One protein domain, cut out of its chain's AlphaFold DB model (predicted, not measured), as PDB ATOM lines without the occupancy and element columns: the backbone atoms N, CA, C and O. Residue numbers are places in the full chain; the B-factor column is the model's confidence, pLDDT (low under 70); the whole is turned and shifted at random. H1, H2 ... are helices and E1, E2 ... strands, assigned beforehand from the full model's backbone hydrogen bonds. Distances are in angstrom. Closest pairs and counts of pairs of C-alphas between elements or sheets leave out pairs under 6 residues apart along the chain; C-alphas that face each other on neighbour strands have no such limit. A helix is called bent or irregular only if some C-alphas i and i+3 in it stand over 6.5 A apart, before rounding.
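What this domain is: This is residues 24 to 100 of the 108 residues of an uncharacterized protein of Shimia gijangensis (UniProt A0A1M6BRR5). A twisted sheet of four strands has the long helix H1 along one face, while the short helix H2 crosses the opposite face. The 77 printed residues hold two named helices and four named strands in the order H1 E1 E2 E3 H2 E4; the sheet, E1 E2 E3 E4, is antiparallel throughout, and the class is mixed. The whole is compact, with a radius of gyration of the C-alphas of 12.4 A and spans of 38 by 26 by 20 A.

Where its parts are: Find C-alpha 24 at (29.863, -7.630, -38.283); from there H1 runs 27.6 A to residue 42, irregular where C-alphas 38 and 41 are 9.0 A apart. Next come E1, residues 48 to 55, 21.3 A, and E2, residues 62 to 69, 23.3 A. E3 is residues 72 to 77, H2 residues 85 to 91, and E4 residues 97 to 99, ending at C-alpha 99 (13.930, -1.622, -33.647).

How they stand to each other: E1, E2 and E3 form a meander, each strand the antiparallel neighbour of the one before, in two hairpins. Look for N 51 and O 66 at 3.0 A between E1 and E2, N 74 and O 67 at 2.7 A between E2 and E3, and N 98 and O 73 at 2.8 A between E3 and edge strand E4. H1 is on the sheet at a height of 8.7 A; its closest C-alphas to E3 are Ala 29 and Cys 73, 5.8 A. H2 is on the opposite face at 9.6 A, across the strands, at 88 degrees to E3 on the local plane; its closest C-alphas to E2 are Ile 85 and Ala 65, 6.9 A. H1 and H2 are apart. Every O i to N i+4 pair is within hydrogen-bond range in H2, and 12 of 15 in H1.

The domain as a whole: The farthest C-alphas, Thr 41 and Arg 60, are 38.9 A apart. The printed part has no cut and no long link. Look at residues 92 to 100 for pLDDT under 70.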
ATOM      1  N   ILE A  24      29.150  -8.515 -39.214       86.56
ATOM      2  CA  ILE A  24      29.863  -7.630 -38.283       86.56
ATOM      3  C   ILE A  24      29.006  -6.414 -37.935       86.56
ATOM      4  O   ILE A  24      28.787  -6.152 -36.754       86.56
ATOM      5  N   GLY A  25      28.463  -5.732 -38.948       84.25
ATOM      6  CA  GLY A  25      27.550  -4.607 -38.741       84.25
ATOM      7  C   GLY A  25      26.312  -5.019 -37.944       84.25
ATOM      8  O   GLY A  25      25.913  -4.317 -37.018       84.25
ATOM      9  N   TYR A  26      25.760  -6.202 -38.234       84.00
ATOM     10  CA  TYR A  26      24.655  -6.768 -37.461       84.00
ATOM     11  C   TYR A  26      25.016  -6.996 -35.986       84.00
ATOM     12  O   TYR A  26      24.290  -6.545 -35.104       84.00
ATOM     13  N   GLU A  27      26.126  -7.680 -35.690       86.12
ATOM     14  CA  GLU A  27      26.516  -7.969 -34.304       86.12
ATOM     15  C   GLU A  27      26.830  -6.700 -33.508       86.12
ATOM     16  O   GLU A  27      26.520  -6.632 -32.317       86.12
ATOM     17  N   MET A  28      27.406  -5.682 -34.154       86.88
ATOM     18  CA  MET A  28      27.627  -4.379 -33.533       86.88
ATOM     19  C   MET A  28      26.302  -3.705 -33.168       86.88
ATOM     20  O   MET A  28      26.088  -3.386 -31.999       86.88
ATOM     21  N   ALA A  29      25.400  -3.542 -34.142       85.69
ATOM     22  CA  ALA A  29      24.097  -2.928 -33.914       85.69
ATOM     23  C   ALA A  29      23.298  -3.696 -32.851       85.69
ATOM     24  O   ALA A  29      22.722  -3.090 -31.952       85.69
ATOM     25  N   ARG A  30      23.337  -5.037 -32.883       85.94
ATOM     26  CA  ARG A  30      22.691  -5.907 -31.892       85.94
ATOM     27  C   ARG A  30      23.216  -5.656 -30.480       85.94
ATOM     28  O   ARG A  30      22.412  -5.483 -29.569       85.94
ATOM     29  N   LYS A  31      24.537  -5.639 -30.279       89.62
ATOM     30  CA  LYS A  31      25.145  -5.410 -28.955       89.62
ATOM     31  C   LYS A  31      24.891  -4.000 -28.433       89.62
ATOM     32  O   LYS A  31      24.655  -3.839 -27.237       89.62
ATOM     33  N   LEU A  32      24.925  -2.999 -29.313       89.62
ATOM     34  CA  LEU A  32      24.595  -1.619 -28.963       89.62
ATOM     35  C   LEU A  32      23.154  -1.533 -28.450       89.62
ATOM     36  O   LEU A  32      22.918  -1.073 -27.337       89.62
ATOM     37  N   CYS A  33      22.223  -2.108 -29.202       86.62
ATOM     38  CA  CYS A  33      20.815  -2.185 -28.840       86.62
ATOM     39  C   CYS A  33      20.580  -2.938 -27.521       86.62
ATOM     40  O   CYS A  33      19.867  -2.450 -26.650       86.62
ATOM     41  N   GLN A  34      21.237  -4.083 -27.317       88.31
ATOM     42  CA  GLN A  34      21.173  -4.817 -26.047       88.31
ATOM     43  C   GLN A  34      21.717  -4.010 -24.863       88.31
ATOM     44  O   GLN A  34      21.211  -4.139 -23.753       88.31
ATOM     45  N   SER A  35      22.746  -3.193 -25.083       90.94
ATOM     46  CA  SER A  35      23.330  -2.355 -24.030       90.94
ATOM     47  C   SER A  35      22.397  -1.204 -23.647       90.94
ATOM     48  O   SER A  35      22.263  -0.895 -22.467       90.94
ATOM     49  N   ILE A  36      21.719  -0.612 -24.634       88.81
ATOM     50  CA  ILE A  36      20.692   0.416 -24.426       88.81
ATOM     51  C   ILE A  36      19.497  -0.175 -23.663       88.81
ATOM     52  O   ILE A  36      19.093   0.382 -22.644       88.81
ATOM     53  N   ASP A  37      18.997  -1.342 -24.085       87.62
ATOM     54  CA  ASP A  37      17.903  -2.064 -23.411       87.62
ATOM     55  C   ASP A  37      18.277  -2.437 -21.964       87.62
ATOM     56  O   ASP A  37      17.501  -2.219 -21.035       87.62
ATOM     57  N   ALA A  38      19.512  -2.899 -21.736       89.88
ATOM     58  CA  ALA A  38      20.022  -3.201 -20.397       89.88
ATOM     59  C   ALA A  38      20.107  -1.965 -19.480       89.88
ATOM     60  O   ALA A  38      20.040  -2.105 -18.258       89.88
ATOM     61  N   GLY A  39      20.234  -0.762 -20.048       88.94
ATOM     62  CA  GLY A  39      20.146   0.494 -19.304       88.94
ATOM     63  C   GLY A  39      18.727   0.811 -18.810       88.94
ATOM     64  O   GLY A  39      18.565   1.550 -17.837       88.94
ATOM     65  N   GLY A  40      17.695   0.226 -19.427       87.94
ATOM     66  CA  GLY A  40      16.305   0.308 -18.987       87.94
ATOM     67  C   GLY A  40      15.834   1.743 -18.738       87.94
ATOM     68  O   GLY A  40      15.958   2.624 -19.585       87.94
ATOM     69  N   THR A  41      15.294   1.998 -17.544       88.94
ATOM     70  CA  THR A  41      14.764   3.317 -17.155       88.94
ATOM     71  C   THR A  41      15.839   4.370 -16.883       88.94
ATOM     72  O   THR A  41      15.493   5.528 -16.674       88.94
ATOM     73  N   MET A  42      17.122   3.995 -16.851       93.25
ATOM     74  CA  MET A  42      18.223   4.955 -16.700       93.25
ATOM     75  C   MET A  42      18.520   5.692 -18.011       93.25
ATOM     76  O   MET A  42      19.148   6.747 -17.987       93.25
ATOM     77  N   ILE A  43      18.072   5.146 -19.146       90.31
ATOM     78  CA  ILE A  43      18.198   5.769 -20.462       90.31
ATOM     79  C   ILE A  43      16.971   6.654 -20.701       90.31
ATOM     80  O   ILE A  43      15.830   6.169 -20.729       90.31
ATOM     81  N   SER A  44      17.206   7.961 -20.848       92.88
ATOM     82  CA  SER A  44      16.135   8.923 -21.132       92.88
ATOM     83  C   SER A  44      15.564   8.700 -22.535       92.88
ATOM     84  O   SER A  44      16.210   8.099 -23.396       92.88
ATOM     85  N   ASP A  45      14.328   9.141 -22.757       88.44
ATOM     86  CA  ASP A  45      13.674   9.015 -24.066       88.44
ATOM     87  C   ASP A  45      14.354   9.891 -25.133       88.44
ATOM     88  O   ASP A  45      14.266   9.593 -26.320       88.44
ATOM     89  N   GLU A  46      15.093  10.918 -24.705       91.38
ATOM     90  CA  GLU A  46      15.928  11.790 -25.536       91.38
ATOM     91  C   GLU A  46      17.351  11.247 -25.761       91.38
ATOM     92  O   GLU A  46      18.201  11.954 -26.301       91.38
ATOM     93  N   PHE A  47      17.653  10.019 -25.321       91.38
ATOM     94  CA  PHE A  47      18.966   9.424 -25.542       91.38
ATOM     95  C   PHE A  47      19.255   9.249 -27.032       91.38
ATOM     96  O   PHE A  47      18.495   8.604 -27.760       91.38
ATOM     97  N   GLU A  48      20.428   9.730 -27.430       92.50
ATOM     98  CA  GLU A  48      21.002   9.536 -28.748       92.50
ATOM     99  C   GLU A  48      22.514   9.310 -28.632       92.50
ATOM    100  O   GLU A  48      23.206   9.974 -27.854       92.50
ATOM    101  N   ILE A  49      23.038   8.382 -29.428       93.25
ATOM    102  CA  ILE A  49      24.469   8.223 -29.658       93.25
ATOM    103  C   ILE A  49      24.734   7.930 -31.130       93.25
ATOM    104  O   ILE A  49      24.119   7.048 -31.726       93.25
ATOM    105  N   SER A  50      25.705   8.635 -31.692       93.56
ATOM    106  CA  SER A  50      26.090   8.508 -33.093       93.56
ATOM    107  C   SER A  50      27.610   8.485 -33.210       93.56
ATOM    108  O   SER A  50      28.314   9.042 -32.363       93.56
ATOM    109  N   GLY A  51      28.133   7.842 -34.250       92.44
ATOM    110  CA  GLY A  51      29.565   7.875 -34.519       92.44
ATOM    111  C   GLY A  51      30.008   6.978 -35.662       92.44
ATOM    112  O   GLY A  51      29.210   6.273 -36.283       92.44
ATOM    113  N   HIS A  52      31.316   6.992 -35.903       92.06
ATOM    114  CA  HIS A  52      31.980   6.191 -36.926       92.06
ATOM    115  C   HIS A  52      32.837   5.104 -36.287       92.06
ATOM    116  O   HIS A  52      33.315   5.230 -35.158       92.06
ATOM    117  N   VAL A  53      33.026   4.015 -37.018       88.94
ATOM    118  CA  VAL A  53      33.824   2.871 -36.588       88.94
ATOM    119  C   VAL A  53      34.582   2.299 -37.774       88.94
ATOM    120  O   VAL A  53      34.036   2.141 -38.864       88.94
ATOM    121  N   GLU A  54      35.838   1.931 -37.561       89.31
ATOM    122  CA  GLU A  54      36.559   1.097 -38.513       89.31
ATOM    123  C   GLU A  54      36.214  -0.374 -38.251       89.31
ATOM    124  O   GLU A  54      36.486  -0.918 -37.176       89.31
ATOM    125  N   MET A  55      35.595  -1.042 -39.225       82.19
ATOM    126  CA  MET A  55      35.254  -2.457 -39.113       82.19
ATOM    127  C   MET A  55      36.418  -3.323 -39.594       82.19
ATOM    128  O   MET A  55      36.585  -3.607 -40.783       82.19
ATOM    129  N   VAL A  56      37.207  -3.801 -38.635       76.75
ATOM    130  CA  VAL A  56      38.253  -4.799 -38.871       76.75
ATOM    131  C   VAL A  56      37.645  -6.204 -38.773       76.75
ATOM    132  O   VAL A  56      37.208  -6.646 -37.715       76.75
ATOM    133  N   GLY A  57      37.550  -6.906 -39.904       73.38
ATOM    134  CA  GLY A  57      36.971  -8.259 -39.979       73.38
ATOM    135  C   GLY A  57      36.125  -8.528 -41.225       73.38
ATOM    136  O   GLY A  57      35.756  -9.675 -41.481       73.38
ATOM    137  N   CYS A  58      35.820  -7.497 -42.011       78.25
ATOM    138  CA  CYS A  58      35.265  -7.655 -43.350       78.25
ATOM    139  C   CYS A  58      36.342  -8.154 -44.334       78.25
ATOM    140  O   CYS A  58      37.534  -8.164 -44.027       78.25
ATOM    141  N   THR A  59      35.931  -8.562 -45.540       75.38
ATOM    142  CA  THR A  59      36.849  -8.977 -46.626       75.38
ATOM    143  C   THR A  59      37.878  -7.902 -46.986       75.38
ATOM    144  O   THR A  59      38.955  -8.217 -47.488       75.38
ATOM    145  N   ARG A  60      37.552  -6.641 -46.703       79.88
ATOM    146  CA  ARG A  60      38.427  -5.469 -46.722       79.88
ATOM    147  C   ARG A  60      38.077  -4.573 -45.529       79.88
ATOM    148  O   ARG A  60      36.940  -4.665 -45.062       79.88
ATOM    149  N   PRO A  61      38.989  -3.702 -45.059       82.31
ATOM    150  CA  PRO A  61      38.620  -2.637 -44.131       82.31
ATOM    151  C   PRO A  61      37.458  -1.826 -44.710       82.31
ATOM    152  O   PRO A  61      37.485  -1.472 -45.894       82.31
ATOM    153  N   CYS A  62      36.440  -1.574 -43.893       85.56
ATOM    154  CA  CYS A  62      35.319  -0.713 -44.247       85.56
ATOM    155  C   CYS A  62      34.961   0.199 -43.075       85.56
ATOM    156  O   CYS A  62      34.977  -0.209 -41.910       85.56
ATOM    157  N   THR A  63      34.637   1.445 -43.398       89.38
ATOM    158  CA  THR A  63      34.156   2.423 -42.426       89.38
ATOM    159  C   THR A  63      32.664   2.212 -42.239       89.38
ATOM    160  O   THR A  63      31.910   2.075 -43.207       89.38
ATOM    161  N   GLY A  64      32.232   2.136 -40.988       88.50
ATOM    162  CA  GLY A  64      30.831   2.124 -40.616       88.50
ATOM    163  C   GLY A  64      30.430   3.415 -39.922       88.50
ATOM    164  O   GLY A  64      31.245   4.035 -39.244       88.50
ATOM    165  N   ALA A  65      29.161   3.778 -40.053       90.44
ATOM    166  CA  ALA A  65      28.521   4.801 -39.239       90.44
ATOM    167  C   ALA A  65      27.337   4.184 -38.499       90.44
ATOM    168  O   ALA A  65      26.628   3.342 -39.051       90.44
ATOM    169  N   PHE A  66      27.117   4.598 -37.257       89.56
ATOM    170  CA  PHE A  66      25.983   4.153 -36.462       89.56
ATOM    171  C   PHE A  66      25.248   5.336 -35.848       89.56
ATOM    172  O   PHE A  66      25.845   6.364 -35.534       89.56
ATOM    173  N   HIS A  67      23.954   5.141 -35.643       91.19
ATOM    174  CA  HIS A  67      23.091   6.038 -34.890       91.19
ATOM    175  C   HIS A  67      22.161   5.188 -34.044       91.19
ATOM    176  O   HIS A  67      21.509   4.286 -34.570       91.19
ATOM    177  N   ALA A  68      22.106   5.434 -32.745       89.94
ATOM    178  CA  ALA A  68      21.218   4.715 -31.857       89.94
ATOM    179  C   ALA A  68      20.465   5.659 -30.934       89.94
ATOM    180  O   ALA A  68      21.034   6.569 -30.338       89.94
ATOM    181  N   THR A  69      19.182   5.372 -30.789       90.19
ATOM    182  CA  THR A  69      18.275   5.992 -29.836       90.19
ATOM    183  C   THR A  69      17.874   4.956 -28.792       90.19
ATOM    184  O   THR A  69      18.271   3.789 -28.856       90.19
ATOM    185  N   LYS A  70      17.017   5.340 -27.845       86.94
ATOM    186  CA  LYS A  70      16.411   4.384 -26.911       86.94
ATOM    187  C   LYS A  70      15.671   3.229 -27.604       86.94
ATOM    188  O   LYS A  70      15.546   2.152 -27.028       86.94
ATOM    189  N   THR A  71      15.159   3.451 -28.814       82.56
ATOM    190  CA  THR A  71      14.237   2.528 -29.490       82.56
ATOM    191  C   THR A  71      14.772   1.964 -30.800       82.56
ATOM    192  O   THR A  71      14.131   1.086 -31.376       82.56
ATOM    193  N   ALA A  72      15.921   2.421 -31.294       84.50
ATOM    194  CA  ALA A  72      16.463   1.935 -32.555       84.50
ATOM    195  C   ALA A  72      17.987   2.010 -32.602       84.50
ATOM    196  O   ALA A  72      18.576   2.937 -32.062       84.50
ATOM    197  N   CYS A  73      18.620   1.076 -33.313       86.25
ATOM    198  CA  CYS A  73      20.021   1.187 -33.723       86.25
ATOM    199  C   CYS A  73      20.133   1.037 -35.239       86.25
ATOM    200  O   CYS A  73      19.721   0.021 -35.799       86.25
ATOM    201  N   HIS A  74      20.730   2.028 -35.884       85.81
ATOM    202  CA  HIS A  74      21.037   2.080 -37.304       85.81
ATOM    203  C   HIS A  74      22.526   1.824 -37.517       85.81
ATOM    204  O   HIS A  74      23.356   2.320 -36.754       85.81
ATOM    205  N   MET A  75      22.857   1.062 -38.558       84.88
ATOM    206  CA  MET A  75      24.239   0.794 -38.951       84.88
ATOM    207  C   MET A  75      24.388   0.871 -40.468       84.88
ATOM    208  O   MET A  75      23.741   0.127 -41.207       84.88
ATOM    209  N   PHE A  76      25.302   1.725 -40.906       86.25
ATOM    210  CA  PHE A  76      25.685   1.943 -42.294       86.25
ATOM    211  C   PHE A  76      27.096   1.403 -42.497       86.25
ATOM    212  O   PHE A  76      27.956   1.573 -41.633       86.25
ATOM    213  N   GLY A  77      27.338   0.716 -43.609       85.88
ATOM    214  CA  GLY A  77      28.653   0.177 -43.949       85.88
ATOM    215  C   GLY A  77      29.167   0.764 -45.254       85.88
ATOM    216  O   GLY A  77      28.363   1.072 -46.127       85.88
ATOM    217  N   ASP A  78      30.493   0.852 -45.374       86.75
ATOM    218  CA  ASP A  78      31.196   1.454 -46.518       86.75
ATOM    219  C   ASP A  78      30.828   2.926 -46.743       86.75
ATOM    220  O   ASP A  78      30.579   3.370 -47.861       86.75
ATOM    221  N   VAL A  79      30.758   3.678 -45.647       87.69
ATOM    222  CA  VAL A  79      30.561   5.127 -45.703       87.69
ATOM    223  C   VAL A  79      31.897   5.837 -45.914       87.69
ATOM    224  O   VAL A  79      32.957   5.307 -45.575       87.69
ATOM    225  N   GLU A  80      31.855   7.054 -46.446       87.75
ATOM    226  CA  GLU A  80      33.033   7.923 -46.469       87.75
ATOM    227  C   GLU A  80      33.474   8.280 -45.038       87.75
ATOM    228  O   GLU A  80      32.667   8.306 -44.102       87.75
ATOM    229  N   ASP A  81      34.768   8.545 -44.854       86.75
ATOM    230  CA  ASP A  81      35.276   8.986 -43.555       86.75
ATOM    231  C   ASP A  81      34.661  10.341 -43.182       86.75
ATOM    232  O   ASP A  81      34.668  11.281 -43.977       86.75
ATOM    233  N   GLY A  82      34.085  10.424 -41.983       87.62
ATOM    234  CA  GLY A  82      33.347  11.605 -41.538       87.62
ATOM    235  C   GLY A  82      32.016  11.855 -42.260       87.62
ATOM    236  O   GLY A  82      31.506  12.970 -42.175       87.62
ATOM    237  N   ALA A  83      31.443  10.857 -42.950       88.25
ATOM    238  CA  ALA A  83      30.123  10.983 -43.573       88.25
ATOM    239  C   ALA A  83      29.060  11.476 -42.575       88.25
ATOM    240  O   ALA A  83      29.025  11.029 -41.424       88.25
ATOM    241  N   ASP A  84      28.182  12.366 -43.035       91.38
ATOM    242  CA  ASP A  84      27.124  12.954 -42.215       91.38
ATOM    243  C   ASP A  84      26.024  11.925 -41.915       91.38
ATOM    244  O   ASP A  84      25.339  11.419 -42.806       91.38
ATOM    245  N   ILE A  85      25.864  11.607 -40.633       89.12
ATOM    246  CA  ILE A  85      24.939  10.581 -40.153       89.12
ATOM    247  C   ILE A  85      23.479  11.020 -40.318       89.12
ATOM    248  O   ILE A  85      22.631  10.178 -40.615       89.12
ATOM    249  N   GLU A  86      23.174  12.314 -40.186       89.19
ATOM    250  CA  GLU A  86      21.814  12.823 -40.387       89.19
ATOM    251  C   GLU A  86      21.398  12.659 -41.850       89.19
ATOM    252  O   GLU A  86      20.296  12.185 -42.142       89.19
ATOM    253  N   VAL A  87      22.315  12.951 -42.778       88.69
ATOM    254  CA  VAL A  87      22.094  12.726 -44.212       88.69
ATOM    255  C   VAL A  87      21.839  11.242 -44.482       88.69
ATOM    256  O   VAL A  87      20.810  10.905 -45.070       88.69
ATOM    257  N   LEU A  88      22.685  10.344 -43.965       84.50
ATOM    258  CA  LEU A  88      22.522   8.890 -44.132       84.50
ATOM    259  C   LEU A  88      21.166   8.374 -43.616       84.50
ATOM    260  O   LEU A  88      20.554   7.498 -44.233       84.50
ATOM    261  N   LEU A  89      20.662   8.924 -42.507       82.69
ATOM    262  CA  LEU A  89      19.341   8.580 -41.969       82.69
ATOM    263  C   LEU A  89      18.200   9.028 -42.894       82.69
ATOM    264  O   LEU A  89      17.213   8.305 -43.038       82.69
ATOM    265  N   THR A  90      18.332  10.192 -43.538       82.94
ATOM    266  CA  THR A  90      17.312  10.712 -44.464       82.94
ATOM    267  C   THR A  90      17.314  10.011 -45.823       82.94
ATOM    268  O   THR A  90      16.245   9.762 -46.378       82.94
ATOM    269  N   GLU A  91      18.487   9.641 -46.344       72.56
ATOM    270  CA  GLU A  91      18.630   9.011 -47.662       72.56
ATOM    271  C   GLU A  91      18.189   7.538 -47.677       72.56
ATOM    272  O   GLU A  91      17.812   7.014 -48.726       72.56
ATOM    273  N   ILE A  92      18.215   6.862 -46.520       61.56
ATOM    274  CA  ILE A  92      18.084   5.397 -46.418       61.56
ATOM    275  C   ILE A  92      16.848   4.970 -45.589       61.56
ATOM    276  O   ILE A  92      16.669   3.795 -45.263       61.56
ATOM    277  N   ALA A  93      15.934   5.886 -45.256       43.88
ATOM    278  CA  ALA A  93      14.692   5.564 -44.542       43.88
ATOM    279  C   ALA A  93      13.832   4.566 -45.362       43.88
ATOM    280  O   ALA A  93      13.288   4.985 -46.386       43.88
ATOM    281  N   PRO A  94      13.673   3.262 -44.998       48.69
ATOM    282  CA  PRO A  94      13.728   2.628 -43.668       48.69
ATOM    283  C   PRO A  94      14.587   1.329 -43.595       48.69
ATOM    284  O   PRO A  94      14.198   0.343 -42.974       48.69
ATOM    285  N   VAL A  95      15.745   1.278 -44.252       47.12
ATOM    286  CA  VAL A  95      16.377   0.011 -44.687       47.12
ATOM    287  C   VAL A  95      17.395  -0.580 -43.679       47.12
ATOM    288  O   VAL A  95      17.928  -1.660 -43.905       47.12
ATOM    289  N   ALA A  96      17.705   0.072 -42.550       49.88
ATOM    290  CA  ALA A  96      18.837  -0.354 -41.697       49.88
ATOM    291  C   ALA A  96      18.631  -0.253 -40.172       49.88
ATOM    292  O   ALA A  96      19.612  -0.239 -39.429       49.88
ATOM    293  N   ALA A  97      17.389  -0.177 -39.686       53.06
ATOM    294  CA  ALA A  97      17.116  -0.066 -38.252       53.06
ATOM    295  C   ALA A  97      16.891  -1.440 -37.598       53.06
ATOM    296  O   ALA A  97      16.044  -2.215 -38.043       53.06
ATOM    297  N   ILE A  98      17.591  -1.725 -36.498       57.88
ATOM    298  CA  ILE A  98      17.121  -2.686 -35.493       57.88
ATOM    299  C   ILE A  98      16.199  -1.913 -34.555       57.88
ATOM    300  O   ILE A  98      16.677  -1.069 -33.803       57.88
ATOM    301  N   THR A  99      14.897  -2.192 -34.591       56.53
ATOM    302  CA  THR A  99      13.930  -1.622 -33.647       56.53
ATOM    303  C   THR A  99      13.951  -2.390 -32.320       56.53
ATOM    304  O   THR A  99      13.804  -3.613 -32.278       56.53
ATOM    305  N   LEU A 100      14.148  -1.662 -31.223       51.44
ATOM    306  CA  LEU A 100      14.060  -2.119 -29.838       51.44
ATOM    307  C   LEU A 100      12.613  -1.985 -29.352       51.44
ATOM    308  O   LEU A 100      12.282  -1.114 -28.550       51.44
TER     309      LEU A 100